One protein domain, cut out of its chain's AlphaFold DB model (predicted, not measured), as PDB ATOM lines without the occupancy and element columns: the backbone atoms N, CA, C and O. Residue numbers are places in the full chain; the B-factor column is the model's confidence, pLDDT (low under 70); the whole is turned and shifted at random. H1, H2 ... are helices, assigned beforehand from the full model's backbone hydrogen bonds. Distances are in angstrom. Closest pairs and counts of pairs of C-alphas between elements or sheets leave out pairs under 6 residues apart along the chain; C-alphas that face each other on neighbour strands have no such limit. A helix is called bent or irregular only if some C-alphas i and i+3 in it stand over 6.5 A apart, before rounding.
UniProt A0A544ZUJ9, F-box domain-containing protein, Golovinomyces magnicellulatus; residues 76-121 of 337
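What this domain is: This is residues 76 to 121 of the 337 residues of the protein "F-box domain-containing protein" of Golovinomyces magnicellulatus (UniProt A0A544ZUJ9). Three helices make an open zigzag, like a letter N: H3, the longest, and H1 are the two outside strokes, and H2 slants between them. Neighbouring strokes come near each other only around the corners. The printed part has 46 residues, 40 of them in three named helices, in the order H1, H2, H3 along the chain, with no named strand; the class is all helix, and the whole is loose, with a radius of gyration of the C-alphas of 12.1 A and spans of 27 by 23 by 18 A.

How they stand to each other: Start at H3, residues 106 to 120, irregular but only just: C-alphas 115 and 118 are 6.50 A apart. H2, residues 90 to 102, is close but not clearly touching; the closest C-alphas, Leu 101 and Leu 109, are 7.2 A apart. They run opposite ways at a shallow tilt of 34.8 degrees, only just short of steep. H1, residues 76 to 87, is close to H2 but not clearly touching, closest at the C-alphas of Phe 85 and Arg 93, 6.4 A; they run opposite ways at a steep tilt of 40 degrees. H1 and H3 are apart. In H1 and H2 every O i to N i+4 pair is within hydrogen-bond range; in H3, 9 of 11.

Where its parts are: Find C-alpha 106 at (24.981, 121.961, 28.720); H3 runs 20.3 A to C-alpha 120. H2 measures 18.6 A, and H1, from C-alpha 76 at (45.459, 139.291, 24.555), 17.1 A.

The domain as a whole: Both links are tight, the printed part has no cut, and no printed residue is under 70 in pLDDT. Phe 76 and Lys 121 have the farthest C-alphas, 32.4 A apart.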
ATOM      1  N   PHE A  76      44.045 139.619  24.755       75.25
ATOM      2  CA  PHE A  76      45.459 139.291  24.555       75.25
ATOM      3  C   PHE A  76      45.711 137.780  24.665       75.25
ATOM      4  O   PHE A  76      46.453 137.191  23.867       75.25
ATOM      5  N   PHE A  77      45.069 137.129  25.636       79.06
ATOM      6  CA  PHE A  77      45.180 135.689  25.823       79.06
ATOM      7  C   PHE A  77      44.496 134.926  24.681       79.06
ATOM      8  O   PHE A  77      45.108 134.030  24.084       79.06
ATOM      9  N   LEU A  78      43.287 135.337  24.291       80.88
ATOM     10  CA  LEU A  78      42.556 134.783  23.150       80.88
ATOM     11  C   LEU A  78      43.351 134.904  21.843       80.88
ATOM     12  O   LEU A  78      43.379 133.961  21.043       80.88
ATOM     13  N   ALA A  79      44.077 136.008  21.632       80.75
ATOM     14  CA  ALA A  79      44.961 136.173  20.478       80.75
ATOM     15  C   ALA A  79      46.100 135.136  20.459       80.75
ATOM     16  O   ALA A  79      46.385 134.537  19.412       80.75
ATOM     17  N   LYS A  80      46.717 134.863  21.616       85.12
ATOM     18  CA  LYS A  80      47.775 133.850  21.758       85.12
ATOM     19  C   LYS A  80      47.239 132.434  21.535       85.12
ATOM     20  O   LYS A  80      47.853 131.660  20.798       85.12
ATOM     21  N   VAL A  81      46.074 132.112  22.099       86.00
ATOM     22  CA  VAL A  81      45.385 130.828  21.885       86.00
ATOM     23  C   VAL A  81      45.034 130.640  20.408       86.00
ATOM     24  O   VAL A  81      45.315 129.587  19.835       86.00
ATOM     25  N   ARG A  82      44.508 131.677  19.743       85.88
ATOM     26  CA  ARG A  82      44.195 131.648  18.306       85.88
ATOM     27  C   ARG A  82      45.440 131.410  17.452       85.88
ATOM     28  O   ARG A  82      45.369 130.669  16.470       85.88
ATOM     29  N   HIS A  83      46.568 132.026  17.807       86.62
ATOM     30  CA  HIS A  83      47.842 131.803  17.123       86.62
ATOM     31  C   HIS A  83      48.334 130.361  17.308       86.62
ATOM     32  O   HIS A  83      48.690 129.704  16.331       86.62
ATOM     33  N   HIS A  84      48.273 129.833  18.535       87.75
ATOM     34  CA  HIS A  84      48.638 128.447  18.814       87.75
ATOM     35  C   HIS A  84      47.758 127.465  18.027       87.75
ATOM     36  O   HIS A  84      48.278 126.628  17.292       87.75
ATOM     37  N   PHE A  85      46.434 127.641  18.062       89.25
ATOM     38  CA  PHE A  85      45.479 126.803  17.333       89.25
ATOM     39  C   PHE A  85      45.723 126.805  15.814       89.25
ATOM     40  O   PHE A  85      45.633 125.761  15.163       89.25
ATOM     41  N   LYS A  86      46.084 127.959  15.230       88.94
ATOM     42  CA  LYS A  86      46.455 128.060  13.808       88.94
ATOM     43  C   LYS A  86      47.729 127.277  13.471       88.94
ATOM     44  O   LYS A  86      47.776 126.692  12.393       88.94
ATOM     45  N   ASN A  87      48.704 127.207  14.371       90.38
ATOM     46  CA  ASN A  87      49.965 126.497  14.129       90.38
ATOM     47  C   ASN A  87      49.887 124.989  14.441       90.38
ATOM     48  O   ASN A  87      50.758 124.233  14.019       90.38
ATOM     49  N   CYS A  88      48.850 124.531  15.152       90.12
ATOM     50  CA  CYS A  88      48.631 123.114  15.442       90.12
ATOM     51  C   CYS A  88      48.283 122.283  14.192       90.12
ATOM     52  O   CYS A  88      47.570 122.738  13.291       90.12
ATOM     53  N   SER A  89      48.709 121.017  14.193       89.38
ATOM     54  CA  SER A  89      48.309 120.001  13.205       89.38
ATOM     55  C   SER A  89      46.847 119.554  13.385       89.38
ATOM     56  O   SER A  89      46.248 119.764  14.441       89.38
ATOM     57  N   GLY A  90      46.259 118.907  12.369       89.50
ATOM     58  CA  GLY A  90      44.860 118.442  12.391       89.50
ATOM     59  C   GLY A  90      44.471 117.657  13.659       89.50
ATOM     60  O   GLY A  90      43.542 118.079  14.347       89.50
ATOM     61  N   PRO A  91      45.210 116.596  14.042       90.94
ATOM     62  CA  PRO A  91      44.923 115.826  15.258       90.94
ATOM     63  C   PRO A  91      45.064 116.639  16.556       90.94
ATOM     64  O   PRO A  91      44.278 116.466  17.485       90.94
ATOM     65  N   GLN A  92      46.039 117.554  16.620       89.69
ATOM     66  CA  GLN A  92      46.240 118.431  17.780       89.69
ATOM     67  C   GLN A  92      45.071 119.408  17.956       89.69
ATOM     68  O   GLN A  92      44.614 119.611  19.077       89.69
ATOM     69  N   ARG A  93      44.538 119.962  16.857       90.62
ATOM     70  CA  ARG A  93      43.342 120.819  16.896       90.62
ATOM     71  C   ARG A  93      42.114 120.060  17.391       90.62
ATOM     72  O   ARG A  93      41.362 120.602  18.193       90.62
ATOM     73  N   THR A  94      41.920 118.814  16.950       89.94
ATOM     74  CA  THR A  94      40.800 117.975  17.409       89.94
ATOM     75  C   THR A  94      40.883 117.693  18.907       89.94
ATOM     76  O   THR A  94      39.874 117.813  19.594       89.94
ATOM     77  N   ARG A  95      42.079 117.382  19.429       89.88
ATOM     78  CA  ARG A  95      42.291 117.190  20.872       89.88
ATOM     79  C   ARG A  95      42.004 118.464  21.665       89.88
ATOM     80  O   ARG A  95      41.253 118.418  22.626       89.88
ATOM     81  N   PHE A  96      42.541 119.597  21.215       90.19
ATOM     82  CA  PHE A  96      42.319 120.893  21.854       90.19
ATOM     83  C   PHE A  96      40.826 121.267  21.917       90.19
ATOM     84  O   PHE A  96      40.342 121.716  22.950       90.19
ATOM     85  N   LEU A  97      40.076 121.037  20.831       90.31
ATOM     86  CA  LEU A  97      38.625 121.247  20.807       90.31
ATOM     87  C   LEU A  97      37.882 120.293  21.747       90.31
ATOM     88  O   LEU A  97      36.964 120.728  22.429       90.31
ATOM     89  N   ALA A  98      38.261 119.014  21.789       88.75
ATOM     90  CA  ALA A  98      37.633 118.039  22.678       88.75
ATOM     91  C   ALA A  98      37.842 118.402  24.156       88.75
ATOM     92  O   ALA A  98      36.887 118.371  24.929       88.75
ATOM     93  N   ASP A  99      39.058 118.809  24.525       90.38
ATOM     94  CA  ASP A  99      39.381 119.230  25.889       90.38
ATOM     95  C   ASP A  99      38.584 120.487  26.284       90.38
ATOM     96  O   ASP A  99      38.012 120.525  27.370       90.38
ATOM     97  N   LEU A 100      38.450 121.474  25.387       89.31
ATOM     98  CA  LEU A 100      37.618 122.660  25.632       89.31
ATOM     99  C   LEU A 100      36.125 122.332  25.748       89.31
ATOM    100  O   LEU A 100      35.463 122.823  26.658       89.31
ATOM    101  N   LEU A 101      35.586 121.495  24.857       90.44
ATOM    102  CA  LEU A 101      34.166 121.131  24.868       90.44
ATOM    103  C   LEU A 101      33.787 120.294  26.096       90.44
ATOM    104  O   LEU A 101      32.669 120.420  26.586       90.44
ATOM    105  N   ASN A 102      34.709 119.484  26.626       91.69
ATOM    106  CA  ASN A 102      34.494 118.720  27.859       91.69
ATOM    107  C   ASN A 102      34.396 119.603  29.114       91.69
ATOM    108  O   ASN A 102      33.848 119.163  30.122       91.69
ATOM    109  N   LEU A 103      34.914 120.833  29.063       90.94
ATOM    110  CA  LEU A 103      34.818 121.808  30.153       90.94
ATOM    111  C   LEU A 103      33.540 122.660  30.071       90.94
ATOM    112  O   LEU A 103      33.230 123.393  31.010       90.94
ATOM    113  N   CYS A 104      32.797 122.584  28.962       91.25
ATOM    114  CA  CYS A 104      31.603 123.389  28.736       91.25
ATOM    115  C   CYS A 104      30.362 122.836  29.458       91.25
ATOM    116  O   CYS A 104      30.156 121.629  29.578       91.25
ATOM    117  N   THR A 105      29.463 123.733  29.865       93.12
ATOM    118  CA  THR A 105      28.147 123.370  30.413       93.12
ATOM    119  C   THR A 105      27.159 122.962  29.311       93.12
ATOM    120  O   THR A 105      27.345 123.268  28.131       93.12
ATOM    121  N   SER A 106      26.034 122.335  29.682       90.75
ATOM    122  CA  SER A 106      24.981 121.961  28.720       90.75
ATOM    123  C   SER A 106      24.425 123.153  27.923       90.75
ATOM    124  O   SER A 106      24.024 122.976  26.772       90.75
ATOM    125  N   GLN A 107      24.396 124.359  28.502       88.56
ATOM    126  CA  GLN A 107      23.947 125.571  27.805       88.56
ATOM    127  C   GLN A 107      24.977 126.026  26.759       88.56
ATOM    128  O   GLN A 107      24.610 126.326  25.623       88.56
ATOM    129  N   GLN A 108      26.267 125.989  27.101       88.38
ATOM    130  CA  GLN A 108      27.364 126.323  26.188       88.38
ATOM    131  C   GLN A 108      27.484 125.307  25.042       88.38
ATOM    132  O   GLN A 108      27.685 125.694  23.895       88.38
ATOM    133  N   LEU A 109      27.275 124.014  25.308       88.81
ATOM    134  CA  LEU A 109      27.232 122.987  24.259       88.81
ATOM    135  C   LEU A 109      26.036 123.168  23.312       88.81
ATOM    136  O   LEU A 109      26.181 122.984  22.104       88.81
ATOM    137  N   SER A 110      24.873 123.578  23.831       89.94
ATOM    138  CA  SER A 110      23.712 123.933  22.999       89.94
ATOM    139  C   SER A 110      24.022 125.123  22.085       89.94
ATOM    140  O   SER A 110      23.720 125.078  20.891       89.94
ATOM    141  N   PHE A 111      24.709 126.143  22.608       88.19
ATOM    142  CA  PHE A 111      25.200 127.273  21.819       88.19
ATOM    143  C   PHE A 111      26.174 126.828  20.718       88.19
ATOM    144  O   PHE A 111      25.967 127.152  19.548       88.19
ATOM    145  N   VAL A 112      27.187 126.019  21.056       89.88
ATOM    146  CA  VAL A 112      28.137 125.478  20.070       89.88
ATOM    147  C   VAL A 112      27.403 124.673  19.001       89.88
ATOM    148  O   VAL A 112      27.680 124.844  17.818       89.88
ATOM    149  N   HIS A 113      26.432 123.838  19.370       87.94
ATOM    150  CA  HIS A 113      25.634 123.092  18.400       87.94
ATOM    151  C   HIS A 113      24.829 124.020  17.475       87.94
ATOM    152  O   HIS A 113      24.841 123.822  16.260       87.94
ATOM    153  N   GLN A 114      24.172 125.055  18.008       87.88
ATOM    154  CA  GLN A 114      23.447 126.042  17.198       87.88
ATOM    155  C   GLN A 114      24.374 126.830  16.262       87.88
ATOM    156  O   GLN A 114      23.969 127.168  15.152       87.88
ATOM    157  N   PHE A 115      25.616 127.076  16.678       85.81
ATOM    158  CA  PHE A 115      26.617 127.781  15.886       85.81
ATOM    159  C   PHE A 115      27.262 126.892  14.808       85.81
ATOM    160  O   PHE A 115      27.430 127.308  13.664       85.81
ATOM    161  N   VAL A 116      27.601 125.648  15.151       88.56
ATOM    162  CA  VAL A 116      28.317 124.708  14.275       88.56
ATOM    163  C   VAL A 116      27.374 124.010  13.296       88.56
ATOM    164  O   VAL A 116      27.740 123.809  12.140       88.56
ATOM    165  N   SER A 117      26.154 123.660  13.713       86.19
ATOM    166  CA  SER A 117      25.204 122.915  12.874       86.19
ATOM    167  C   SER A 117      24.950 123.584  11.509       86.19
ATOM    168  O   SER A 117      25.071 122.893  10.496       86.19
ATOM    169  N   PRO A 118      24.703 124.908  11.402       85.12
ATOM    170  CA  PRO A 118      24.574 125.591  10.113       85.12
ATOM    171  C   PRO A 118      25.837 125.529   9.247       85.12
ATOM    172  O   PRO A 118      25.721 125.413   8.031       85.12
ATOM    173  N   LEU A 119      27.025 125.568   9.858       82.88
ATOM    174  CA  LEU A 119      28.315 125.528   9.155       82.88
ATOM    175  C   LEU A 119      28.632 124.140   8.583       82.88
ATOM    176  O   LEU A 119      29.402 124.020   7.632       82.88
ATOM    177  N   LEU A 120      28.036 123.091   9.153       86.56
ATOM    178  CA  LEU A 120      28.179 121.715   8.680       86.56
ATOM    179  C   LEU A 120      27.159 121.336   7.601       86.56
ATOM    180  O   LEU A 120      27.336 120.314   6.931       86.56
ATOM    181  N   LYS A 121      26.096 122.131   7.412       85.19
ATOM    182  CA  LYS A 121      25.088 121.861   6.382       85.19
ATOM    183  C   LYS A 121      25.721 122.001   5.002       85.19
ATOM    184  O   LYS A 121      26.194 123.064   4.616       85.19
TER     185      LYS A 121